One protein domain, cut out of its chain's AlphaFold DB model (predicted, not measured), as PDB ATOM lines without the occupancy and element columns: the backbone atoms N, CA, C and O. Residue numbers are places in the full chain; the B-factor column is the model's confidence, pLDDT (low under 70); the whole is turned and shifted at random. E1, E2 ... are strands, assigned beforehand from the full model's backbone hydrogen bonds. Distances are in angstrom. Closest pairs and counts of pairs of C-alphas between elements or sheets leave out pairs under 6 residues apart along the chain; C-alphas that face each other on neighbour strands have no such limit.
ATOM      1  N   SER A 135     154.547 159.302 167.905       89.44
ATOM      2  CA  SER A 135     153.305 159.267 168.672       89.44
ATOM      3  C   SER A 135     152.385 158.191 168.116       89.44
ATOM      4  O   SER A 135     152.032 158.207 166.937       89.44
ATOM      5  N   ILE A 136     152.019 157.236 168.972       85.44
ATOM      6  CA  ILE A 136     151.174 156.098 168.607       85.44
ATOM      7  C   ILE A 136     149.968 156.035 169.537       85.44
ATOM      8  O   ILE A 136     150.115 155.925 170.757       85.44
ATOM      9  N   LEU A 137     148.775 156.064 168.953       76.50
ATOM     10  CA  LEU A 137     147.523 155.813 169.652       76.50
ATOM     11  C   LEU A 137     147.211 154.312 169.607       76.50
ATOM     12  O   LEU A 137     147.147 153.725 168.529       76.50
ATOM     13  N   HIS A 138     147.040 153.683 170.767       68.81
ATOM     14  CA  HIS A 138     146.803 152.240 170.880       68.81
ATOM     15  C   HIS A 138     145.960 151.912 172.113       68.81
ATOM     16  O   HIS A 138     145.779 152.748 173.002       68.81
ATOM     17  N   TYR A 139     145.439 150.688 172.172       65.38
ATOM     18  CA  TYR A 139     144.795 150.176 173.377       65.38
ATOM     19  C   TYR A 139     145.823 149.503 174.277       65.38
ATOM     20  O   TYR A 139     146.631 148.693 173.824       65.38
ATOM     21  N   GLU A 140     145.737 149.773 175.574       68.38
ATOM     22  CA  GLU A 140     146.484 149.038 176.584       68.38
ATOM     23  C   GLU A 140     145.542 148.421 177.614       68.38
ATOM     24  O   GLU A 140     144.455 148.930 177.898       68.38
ATOM     25  N   ARG A 141     145.971 147.296 178.185       64.25
ATOM     26  CA  ARG A 141     145.295 146.672 179.319       64.25
ATOM     27  C   ARG A 141     146.086 146.987 180.577       64.25
ATOM     28  O   ARG A 141     147.252 146.607 180.685       64.25
ATOM     29  N   LYS A 142     145.436 147.657 181.522       68.31
ATOM     30  CA  LYS A 142     145.972 147.922 182.852       68.31
ATOM     31  C   LYS A 142     145.020 147.301 183.864       68.31
ATOM     32  O   LYS A 142     143.858 147.692 183.944       68.31
ATOM     33  N   ASP A 143     145.518 146.297 184.579       71.69
ATOM     34  CA  ASP A 143     144.701 145.405 185.404       71.69
ATOM     35  C   ASP A 143     143.593 144.744 184.552       71.69
ATOM     36  O   ASP A 143     143.885 144.227 183.468       71.69
ATOM     37  N   ASP A 144     142.337 144.785 185.002       54.97
ATOM     38  CA  ASP A 144     141.185 144.251 184.262       54.97
ATOM     39  C   ASP A 144     140.535 145.279 183.322       54.97
ATOM     40  O   ASP A 144     139.567 144.964 182.634       54.97
ATOM     41  N   VAL A 145     141.061 146.506 183.241       54.50
ATOM     42  CA  VAL A 145     140.470 147.587 182.443       54.50
ATOM     43  C   VAL A 145     141.277 147.809 181.167       54.50
ATOM     44  O   VAL A 145     142.504 147.922 181.176       54.50
ATOM     45  N   ILE A 146     140.573 147.878 180.039       56.03
ATOM     46  CA  ILE A 146     141.158 148.292 178.764       56.03
ATOM     47  C   ILE A 146     140.926 149.791 178.596       56.03
ATOM     48  O   ILE A 146     139.798 150.269 178.706       56.03
ATOM     49  N   GLN A 147     142.006 150.514 178.327       66.19
ATOM     50  CA  GLN A 147     142.012 151.961 178.153       66.19
ATOM     51  C   GLN A 147     142.751 152.338 176.870       66.19
ATOM     52  O   GLN A 147     143.592 151.584 176.372       66.19
ATOM     53  N   MET A 148     142.426 153.503 176.321       71.12
ATOM     54  CA  MET A 148     143.170 154.067 175.199       71.12
ATOM     55  C   MET A 148     144.400 154.794 175.740       71.12
ATOM     56  O   MET A 148     144.304 155.451 176.776       71.12
ATOM     57  N   ARG A 149     145.542 154.680 175.055       81.06
ATOM     58  CA  ARG A 149     146.794 155.355 175.410       81.06
ATOM     59  C   ARG A 149     147.445 155.998 174.195       81.06
ATOM     60  O   ARG A 149     147.651 155.359 173.162       81.06
ATOM     61  N   LEU A 150     147.870 157.245 174.369       86.00
ATOM     62  CA  LEU A 150     148.830 157.902 173.495       86.00
ATOM     63  C   LEU A 150     150.249 157.627 174.014       86.00
ATOM     64  O   LEU A 150     150.672 158.177 175.030       86.00
ATOM     65  N   SER A 151     150.999 156.777 173.313       89.81
ATOM     66  CA  SER A 151     152.418 156.548 173.595       89.81
ATOM     67  C   SER A 151     153.269 157.493 172.766       89.81
ATOM     68  O   SER A 151     153.339 157.366 171.545       89.81
ATOM     69  N   ILE A 152     153.940 158.423 173.442       92.19
ATOM     70  CA  ILE A 152     154.949 159.291 172.835       92.19
ATOM     71  C   ILE A 152     156.317 158.709 173.158       92.19
ATOM     72  O   ILE A 152     156.696 158.596 174.325       92.19
ATOM     73  N   THR A 153     157.030 158.321 172.110       92.56
ATOM     74  CA  THR A 153     158.294 157.600 172.183       92.56
ATOM     75  C   THR A 153     159.397 158.451 171.589       92.56
ATOM     76  O   THR A 153     159.239 159.035 170.516       92.56
ATOM     77  N   ASP A 154     160.510 158.537 172.295       92.38
ATOM     78  CA  ASP A 154     161.677 159.275 171.837       92.38
ATOM     79  C   ASP A 154     162.499 158.478 170.807       92.38
ATOM     80  O   ASP A 154     162.203 157.317 170.507       92.38
ATOM     81  N   SER A 155     163.559 159.074 170.263       90.00
ATOM     82  CA  SER A 155     164.390 158.405 169.250       90.00
ATOM     83  C   SER A 155     165.198 157.213 169.771       90.00
ATOM     84  O   SER A 155     165.712 156.430 168.973       90.00
ATOM     85  N   ALA A 156     165.286 157.041 171.092       86.50
ATOM     86  CA  ALA A 156     165.894 155.884 171.739       86.50
ATOM     87  C   ALA A 156     164.868 154.777 172.061       86.50
ATOM     88  O   ALA A 156     165.231 153.770 172.669       86.50
ATOM     89  N   GLY A 157     163.597 154.940 171.670       88.06
ATOM     90  CA  GLY A 157     162.540 153.958 171.915       88.06
ATOM     91  C   GLY A 157     161.927 154.030 173.317       88.06
ATOM     92  O   GLY A 157     161.260 153.084 173.740       88.06
ATOM     93  N   ARG A 158     162.147 155.115 174.070       92.12
ATOM     94  CA  ARG A 158     161.641 155.281 175.442       92.12
ATOM     95  C   ARG A 158     160.309 156.011 175.448       92.12
ATOM     96  O   ARG A 158     160.172 157.072 174.846       92.12
ATOM     97  N   ILE A 159     159.344 155.460 176.179       91.75
ATOM     98  CA  ILE A 159     157.957 155.937 176.211       91.75
ATOM     99  C   ILE A 159     157.749 156.884 177.393       91.75
ATOM    100  O   ILE A 159     158.095 156.545 178.529       91.75
ATOM    101  N   LEU A 160     157.156 158.051 177.144       91.31
ATOM    102  CA  LEU A 160     156.765 158.994 178.194       91.31
ATOM    103  C   LEU A 160     155.678 158.401 179.107       91.31
ATOM    104  O   LEU A 160     154.703 157.796 178.654       91.31
ATOM    105  N   GLU A 161     155.845 158.579 180.417       89.12
ATOM    106  CA  GLU A 161     154.882 158.124 181.425       89.12
ATOM    107  C   GLU A 161     153.606 158.980 181.413       89.12
ATOM    108  O   GLU A 161     152.513 158.426 181.529       89.12
ATOM    109  N   GLY A 162     153.742 160.297 181.220       88.19
ATOM    110  CA  GLY A 162     152.658 161.285 181.238       88.19
ATOM    111  C   GLY A 162     153.047 162.593 180.537       88.19
ATOM    112  O   GLY A 162     154.154 162.696 180.000       88.19
ATOM    113  N   VAL A 163     152.154 163.592 180.543       88.19
ATOM    114  CA  VAL A 163     152.467 164.927 180.003       88.19
ATOM    115  C   VAL A 163     153.508 165.623 180.890       88.19
ATOM    116  O   VAL A 163     153.279 165.760 182.092       88.19
ATOM    117  N   PRO A 164     154.660 166.053 180.337       84.69
ATOM    118  CA  PRO A 164     155.765 166.554 181.157       84.69
ATOM    119  C   PRO A 164     155.527 167.904 181.845       84.69
ATOM    120  O   PRO A 164     156.105 168.169 182.903       84.69
ATOM    121  N   SER A 165     154.713 168.773 181.244       78.19
ATOM    122  CA  SER A 165     154.408 170.114 181.757       78.19
ATOM    123  C   SER A 165     153.037 170.582 181.268       78.19
ATOM    124  O   SER A 165     152.685 170.306 180.127       78.19
ATOM    125  N   GLY A 166     152.285 171.303 182.107       79.38
ATOM    126  CA  GLY A 166     150.975 171.860 181.746       79.38
ATOM    127  C   GLY A 166     149.926 170.799 181.393       79.38
ATOM    128  O   GLY A 166     149.913 169.712 181.967       79.38
ATOM    129  N   THR A 167     149.063 171.138 180.439       82.88
ATOM    130  CA  THR A 167     148.051 170.246 179.866       82.88
ATOM    131  C   THR A 167     148.348 170.105 178.378       82.88
ATOM    132  O   THR A 167     148.501 171.114 177.694       82.88
ATOM    133  N   GLY A 168     148.487 168.873 177.883       85.81
ATOM    134  CA  GLY A 168     148.585 168.633 176.440       85.81
ATOM    135  C   GLY A 168     147.212 168.608 175.786       85.81
ATOM    136  O   GLY A 168     146.202 168.522 176.481       85.81
ATOM    137  N   SER A 169     147.166 168.618 174.460       86.50
ATOM    138  CA  SER A 169     145.937 168.413 173.703       86.50
ATOM    139  C   SER A 169     146.096 167.348 172.623       86.50
ATOM    140  O   SER A 169     147.181 167.102 172.083       86.50
ATOM    141  N   LEU A 170     144.984 166.682 172.337       84.19
ATOM    142  CA  LEU A 170     144.803 165.778 171.216       84.19
ATOM    143  C   LEU A 170     143.560 166.221 170.462       84.19
ATOM    144  O   LEU A 170     142.465 166.217 171.022       84.19
ATOM    145  N   ALA A 171     143.734 166.541 169.184       76.81
ATOM    146  CA  ALA A 171     142.657 166.943 168.302       76.81
ATOM    147  C   ALA A 171     142.517 165.968 167.127       76.81
ATOM    148  O   ALA A 171     143.484 165.696 166.415       76.81
ATOM    149  N   ALA A 172     141.311 165.457 166.885       69.69
ATOM    150  CA  ALA A 172     140.990 164.741 165.653       69.69
ATOM    151  C   ALA A 172     140.459 165.743 164.626       69.69
ATOM    152  O   ALA A 172     139.421 166.370 164.843       69.69
ATOM    153  N   VAL A 173     141.177 165.897 163.517       68.38
ATOM    154  CA  VAL A 173     140.885 166.904 162.491       68.38
ATOM    155  C   VAL A 173     140.498 166.220 161.186       68.38
ATOM    156  O   VAL A 173     141.198 165.311 160.738       68.38
ATOM    157  N   ASP A 174     139.396 166.644 160.567       69.19
ATOM    158  CA  ASP A 174     138.953 166.113 159.273       69.19
ATOM    159  C   ASP A 174     139.819 166.603 158.091       69.19
ATOM    160  O   ASP A 174     140.732 167.422 158.232       69.19
ATOM    161  N   ALA A 175     139.530 166.108 156.883       71.50
ATOM    162  CA  ALA A 175     140.230 166.520 155.663       71.50
ATOM    163  C   ALA A 175     140.074 168.020 155.320       71.50
ATOM    164  O   ALA A 175     140.900 168.559 154.583       71.50
ATOM    165  N   GLY A 176     139.034 168.684 155.837       71.62
ATOM    166  CA  GLY A 176     138.768 170.113 155.669       71.62
ATOM    167  C   GLY A 176     139.429 171.003 156.726       71.62
ATOM    168  O   GLY A 176     139.367 172.222 156.600       71.62
ATOM    169  N   GLY A 177     140.085 170.420 157.736       72.69
ATOM    170  CA  GLY A 177     140.711 171.157 158.832       72.69
ATOM    171  C   GLY A 177     139.784 171.435 160.020       72.69
ATOM    172  O   GLY A 177     140.185 172.159 160.929       72.69
ATOM    173  N   ASN A 178     138.570 170.876 160.045       69.44
ATOM    174  CA  ASN A 178     137.653 171.051 161.167       69.44
ATOM    175  C   ASN A 178     138.034 170.114 162.315       69.44
ATOM    176  O   ASN A 178     138.224 168.912 162.113       69.44
ATOM    177  N   VAL A 179     138.106 170.663 163.527       68.31
ATOM    178  CA  VAL A 179     138.320 169.886 164.749       68.31
ATOM    179  C   VAL A 179     137.018 169.170 165.099       68.31
ATOM    180  O   VAL A 179     136.029 169.805 165.459       68.31
ATOM    181  N   LEU A 180     137.014 167.847 164.958       58.19
ATOM    182  CA  LEU A 180     135.877 166.990 165.294       58.19
ATOM    183  C   LEU A 180     135.873 166.618 166.776       58.19
ATOM    184  O   LEU A 180     134.816 166.463 167.383       58.19
ATOM    185  N   ILE A 181     137.067 166.452 167.343       64.31
ATOM    186  CA  ILE A 181     137.292 166.052 168.729       64.31
ATOM    187  C   ILE A 181     138.475 166.853 169.229       64.31
ATOM    188  O   ILE A 181     139.493 166.902 168.545       64.31
ATOM    189  N   ASP A 182     138.348 167.427 170.416       73.19
ATOM    190  CA  ASP A 182     139.449 168.033 171.152       73.19
ATOM    191  C   ASP A 182     139.457 167.462 172.569       73.19
ATOM    192  O   ASP A 182     138.400 167.299 173.192       73.19
ATOM    193  N   ARG A 183     140.637 167.088 173.059       75.06
ATOM    194  CA  ARG A 183     140.807 166.451 174.361       75.06
ATOM    195  C   ARG A 183     142.063 166.945 175.046       75.06
ATOM    196  O   ARG A 183     143.157 166.856 174.501       75.06
ATOM    197  N   GLU A 184     141.911 167.324 176.306       82.75
ATOM    198  CA  GLU A 184     143.038 167.559 177.199       82.75
ATOM    199  C   GLU A 184     143.734 166.238 177.575       82.75
ATOM    200  O   GLU A 184     143.135 165.302 178.112       82.75
ATOM    201  N   LEU A 185     145.035 166.160 177.308       76.81
ATOM    202  CA  LEU A 185     145.900 165.042 177.653       76.81
ATOM    203  C   LEU A 185     146.501 165.271 179.044       76.81
ATOM    204  O   LEU A 185     147.611 165.768 179.180       76.81
ATOM    205  N   GLY A 186     145.773 164.897 180.096       71.50
ATOM    206  CA  GLY A 186     146.329 164.849 181.455       71.50
ATOM    207  C   GLY A 186     147.141 163.570 181.700       71.50
ATOM    208  O   GLY A 186     148.354 163.595 181.899       71.50
ATOM    209  N   SER A 187     146.473 162.413 181.661       69.31
ATOM    210  CA  SER A 187     147.038 161.114 182.063       69.31
ATOM    211  C   SER A 187     147.653 160.281 180.927       69.31
ATOM    212  O   SER A 187     147.997 159.124 181.166       69.31
ATOM    213  N   MET A 188     147.779 160.813 179.698       79.94
ATOM    214  CA  MET A 188     148.167 160.108 178.443       79.94
ATOM    215  C   MET A 188     147.368 158.832 178.111       79.94
ATOM    216  O   MET A 188     147.507 158.274 177.028       79.94
ATOM    217  N   SER A 189     146.542 158.368 179.042       77.50
ATOM    218  CA  SER A 189     145.694 157.193 178.983       77.50
ATOM    219  C   SER A 189     144.351 157.565 179.587       77.50
ATOM    220  O   SER A 189     144.306 158.292 180.586       77.50
ATOM    221  N   TRP A 190     143.268 157.089 178.997       69.31
ATOM    222  CA  TRP A 190     141.920 157.418 179.440       69.31
ATOM    223  C   TRP A 190     140.957 156.278 179.121       69.31
ATOM    224  O   TRP A 190     141.106 155.552 178.134       69.31
ATOM    225  N   ALA A 191     139.950 156.131 179.978       60.22
ATOM    226  CA  ALA A 191     138.781 155.329 179.664       60.22
ATOM    227  C   ALA A 191     137.889 156.141 178.719       60.22
ATOM    228  O   ALA A 191     137.615 157.316 178.977       60.22
ATOM    229  N   GLU A 192     137.451 155.539 177.619       50.16
ATOM    230  CA  GLU A 192     136.451 156.185 176.774       50.16
ATOM    231  C   GLU A 192     135.059 156.063 177.417       50.16
ATOM    232  O   GLU A 192     134.737 155.005 177.972       50.16
ATOM    233  N   PRO A 193     134.222 157.119 177.380       37.44
ATOM    234  CA  PRO A 193     132.849 157.046 177.864       37.44
ATOM    235  C   PRO A 193     132.070 155.987 177.076       37.44
ATOM    236  O   PRO A 193     132.257 155.838 175.873       37.44
ATOM    237  N   GLY A 194     131.176 155.254 177.745       34.38
ATOM    238  CA  GLY A 194     130.433 154.114 177.182       34.38
ATOM    239  C   GLY A 194     129.473 154.427 176.023       34.38
ATOM    240  O   GLY A 194     128.764 153.532 175.577       34.38
ATOM    241  N   THR A 195     129.447 155.668 175.537       29.97
ATOM    242  CA  THR A 195     128.638 156.160 174.419       29.97
ATOM    243  C   THR A 195     129.564 156.668 173.316       29.97
ATOM    244  O   THR A 195     130.108 157.766 173.433       29.97
ATOM    245  N   LEU A 196     129.778 155.889 172.253       31.69
ATOM    246  CA  LEU A 196     130.714 156.239 171.181       31.69
ATOM    247  C   LEU A 196     130.078 155.973 169.816       31.69
ATOM    248  O   LEU A 196     129.251 155.076 169.661       31.69
ATOM    249  N   ALA A 197     130.485 156.746 168.817       34.56
ATOM    250  CA  ALA A 197     130.107 156.530 167.430       34.56
ATOM    251  C   ALA A 197     131.342 156.714 166.516       34.56
ATOM    252  O   ALA A 197     132.353 157.239 166.960       34.56
ATOM    253  N   ARG A 198     131.297 156.205 165.281       34.88
ATOM    254  CA  ARG A 198     132.449 155.885 164.414       34.88
ATOM    255  C   ARG A 198     133.182 157.104 163.811       34.88
ATOM    256  O   ARG A 198     132.565 158.042 163.323       34.88
ATOM    257  N   VAL A 199     134.513 157.021 163.737       36.66
ATOM    258  CA  VAL A 199     135.384 157.876 162.909       36.66
ATOM    259  C   VAL A 199     136.357 156.961 162.166       36.66
ATOM    260  O   VAL A 199     136.997 156.115 162.779       36.66
ATOM    261  N   ASP A 200     136.422 157.096 160.844       44.31
ATOM    262  CA  ASP A 200     137.382 156.395 159.986       44.31
ATOM    263  C   ASP A 200     138.755 157.063 160.155       44.31
ATOM    264  O   ASP A 200     138.936 158.200 159.708       44.31
ATOM    265  N   LEU A 201     139.683 156.406 160.862       47.38
ATOM    266  CA  LEU A 201     140.992 156.977 161.201       47.38
ATOM    267  C   LEU A 201     141.831 157.322 159.966       47.38
ATOM    268  O   LEU A 201     142.654 158.230 160.043       47.38
ATOM    269  N   ASP A 202     141.566 156.698 158.816       51.72
ATOM    270  CA  ASP A 202     142.227 157.040 157.553       51.72
ATOM    271  C   ASP A 202     141.746 158.388 156.985       51.72
ATOM    272  O   ASP A 202     142.397 158.988 156.125       51.72
ATOM    273  N   LYS A 203     140.602 158.892 157.465       53.03
ATOM    274  CA  LYS A 203     139.987 160.159 157.033       53.03
ATOM    275  C   LYS A 203     140.199 161.313 158.011       53.03
ATOM    276  O   LYS A 203     139.770 162.431 157.714       53.03
ATOM    277  N   VAL A 204     140.862 161.074 159.143       57.78
ATOM    278  CA  VAL A 204     141.179 162.100 160.145       57.78
ATOM    279  C   VAL A 204     142.663 162.120 160.482       57.78
ATOM    280  O   VAL A 204     143.343 161.103 160.520       57.78
ATOM    281  N   LYS A 205     143.181 163.312 160.767       72.44
ATOM    282  CA  LYS A 205     144.532 163.503 161.296       72.44
ATOM    283  C   LYS A 205     144.427 163.726 162.795       72.44
ATOM    284  O   LYS A 205     143.817 164.702 163.223       72.44
ATOM    285  N   ILE A 206     145.039 162.845 163.584       75.94
ATOM    286  CA  ILE A 206     145.133 163.015 165.036       75.94
ATOM    287  C   ILE A 206     146.316 163.933 165.319       75.94
ATOM    288  O   ILE A 206     147.463 163.494 165.348       75.94
ATOM    289  N   GLN A 207     146.046 165.221 165.472       84.25
ATOM    290  CA  GLN A 207     147.043 166.204 165.858       84.25
ATOM    291  C   GLN A 207     147.267 166.131 167.363       84.25
ATOM    292  O   GLN A 207     146.318 166.041 168.139       84.25
ATOM    293  N   ILE A 208     148.529 166.162 167.772       89.56
ATOM    294  CA  ILE A 208     148.905 166.246 169.179       89.56
ATOM    295  C   ILE A 208     149.722 167.506 169.416       89.56
ATOM    296  O   ILE A 208     150.557 167.875 168.586       89.56
ATOM    297  N   ASP A 209     149.495 168.125 170.566       90.75
ATOM    298  CA  ASP A 209     150.328 169.193 171.093       90.75
ATOM    299  C   ASP A 209     150.632 168.897 172.561       90.75
ATOM    300  O   ASP A 209     149.759 168.953 173.430       90.75
ATOM    301  N   VAL A 210     151.868 168.494 172.842       90.50
ATOM    302  CA  VAL A 210     152.302 168.140 174.193       90.50
ATOM    303  C   VAL A 210     153.386 169.110 174.652       90.50
ATOM    304  O   VAL A 210     154.482 169.111 174.080       90.50
ATOM    305  N   PRO A 211     153.145 169.899 175.715       89.31
ATOM    306  CA  PRO A 211     154.139 170.829 176.217       89.31
ATOM    307  C   PRO A 211     155.341 170.063 176.773       89.31
ATOM    308  O   PRO A 211     155.201 169.188 177.635       89.31
ATOM    309  N   PHE A 212     156.533 170.408 176.289       89.44
ATOM    310  CA  PHE A 212     157.787 169.799 176.713       89.44
ATOM    311  C   PHE A 212     158.858 170.889 176.857       89.44
ATOM    312  O   PHE A 212     159.587 171.209 175.922       89.44
ATOM    313  N   GLY A 213     158.961 171.469 178.052       86.50
ATOM    314  CA  GLY A 213     159.992 172.460 178.361       86.50
ATOM    315  C   GLY A 213     159.927 173.669 177.430       86.50
ATOM    316  O   GLY A 213     158.886 174.312 177.348       86.50
ATOM    317  N   ASP A 214     161.027 173.986 176.745       85.75
ATOM    318  CA  ASP A 214     161.101 175.097 175.784       85.75
ATOM    319  C   ASP A 214     160.678 174.731 174.345       85.75
ATOM    320  O   ASP A 214     160.569 175.619 173.499       85.75
ATOM    321  N   ALA A 215     160.407 173.452 174.061       87.56
ATOM    322  CA  ALA A 215     160.075 172.964 172.725       87.56
ATOM    323  C   ALA A 215     158.936 171.928 172.779       87.56
ATOM    324  O   ALA A 215     159.180 170.776 173.141       87.56
ATOM    325  N   PRO A 216     157.692 172.276 172.398       89.69
ATOM    326  CA  PRO A 216     156.574 171.338 172.450       89.69
ATOM    327  C   PRO A 216     156.777 170.152 171.495       89.69
ATOM    328  O   PRO A 216     157.478 170.244 170.486       89.69
ATOM    329  N   ILE A 217     156.165 169.016 171.822       90.38
ATOM    330  CA  ILE A 217     156.077 167.858 170.933       90.38
ATOM    331  C   ILE A 217     154.779 167.997 170.145       90.38
ATOM    332  O   ILE A 217     153.696 167.748 170.672       90.38
ATOM    333  N   GLN A 218     154.911 168.388 168.880       90.81
ATOM    334  CA  GLN A 218     153.796 168.560 167.954       90.81
ATOM    335  C   GLN A 218     153.918 167.592 166.782       90.81
ATOM    336  O   GLN A 218     155.016 167.328 166.285       90.81
ATOM    337  N   GLY A 219     152.790 167.058 166.321       86.50
ATOM    338  CA  GLY A 219     152.782 166.154 165.178       86.50
ATOM    339  C   GLY A 219     151.458 165.438 164.972       86.50
ATOM    340  O   GLY A 219     150.466 165.722 165.641       86.50
ATOM    341  N   ILE A 220     151.461 164.498 164.027       84.62
ATOM    342  CA  ILE A 220     150.319 163.626 163.754       84.62
ATOM    343  C   ILE A 220     150.599 162.269 164.396       84.62
ATOM    344  O   ILE A 220     151.579 161.611 164.043       84.62
ATOM    345  N   ALA A 221     149.752 161.863 165.337       81.00
ATOM    346  CA  ALA A 221     149.804 160.533 165.919       81.00
ATOM    347  C   ALA A 221     149.318 159.491 164.909       81.00
ATOM    348  O   ALA A 221     148.316 159.687 164.223       81.00
ATOM    349  N   SER A 222     150.036 158.373 164.835       78.94
ATOM    350  CA  SER A 222     149.626 157.209 164.051       78.94
ATOM    351  C   SER A 222     148.810 156.258 164.922       78.94
ATOM    352  O   SER A 222     149.081 156.119 166.114       78.94
ATOM    353  N   ALA A 223     147.822 155.584 164.347       66.38
ATOM    354  CA  ALA A 223     147.167 154.468 165.020       66.38
ATOM    355  C   ALA A 223     148.102 153.248 165.054       66.38
ATOM    356  O   ALA A 223     148.900 153.047 164.134       66.38
ATOM    357  N   GLU A 224     148.017 152.428 166.104       66.94
ATOM    358  CA  GLU A 224     148.644 151.105 166.085       66.94
ATOM    359  C   GLU A 224     148.138 150.307 164.880       66.94
ATOM    360  O   GLU A 224     146.936 150.217 164.639       66.94
TER     361      GLU A 224
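This is residues 135 to 224 of the 782 residues of an uncharacterized protein of Planctomycetes bacterium (UniProt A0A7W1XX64). One six-stranded sheet curls round like part of a barrel that stays open, its edge strands E2 and E4 apart from each other. The hairpin of E1 and E2 makes one end of this curled wall, and its turn at Asp 143 lies far from the turn of the hairpin of E3 and E4; the link after E4 runs beside the edge strand E2 at residues 189 to 190 and then sticks out as a loop at residues 193 to 198. The printed part has 90 residues, with no named helix and six strands, E1 to E6 along the chain, holding 45 residues; the class is all strand. The sheet is mixed, in the order E2, E1, E6, E5, E3, E4. The whole is compact, with a radius of gyration of the C-alphas of 13.3 A and spans of 37 by 34 by 23 A.

The sheet is strongly twisted and curled, and the way across it turns by 167 degrees from edge to edge. The edge strand E2, residues 145 to 153, is antiparallel to E1, residues 135 to 142, in a hairpin at 148 degrees, with N 149 and O 138 2.8 A apart. E1 bends by 61 degrees at residue 139 and E2 by 55 degrees at residue 148. E1 is parallel to E6, residues 217 to 223, at 62 degrees, with N 222 and O 135 2.9 A apart. E6 is staggered: its residues 222 to 223 pair with E1, and its residues 217 to 221 with E5, residues 204 to 210. E5 and E6 form an antiparallel hairpin, with N 221 and O 206 2.8 A apart. On its other side E5 is antiparallel to E3, residues 168 to 174, at 164 degrees, with N 207 and O 171 2.8 A apart. E3 forms a hairpin with the edge strand E4, residues 179 to 185, and N 170 and O 183 are 2.8 A apart. Residues 148 to 149 of E2 pair antiparallel with residues 189 to 190.

E1 begins at C-alpha 135, (153.305, 159.267, 168.672), and is 19.6 A long. E2, the longest strand with 9 residues, is 22.9 A long and ends at C-alpha 153, (158.294, 157.600, 172.183). E3 is 19.8 A long and E5 18.9 A; E4 measures 15.7 A. E6, 17.1 A long, ends at C-alpha 223, (147.167, 154.468, 165.020).

The C-alphas of Asp 143 and Gly 176, 39.1 A apart, are the two farthest apart. The printed part has no cut. The links E2 to E3, 14 residues, and E4 to E5, 18 residues, are long. The mean pLDDT of the printed part is 73.3; 34 residues are under 70, among them residues 190 to 204.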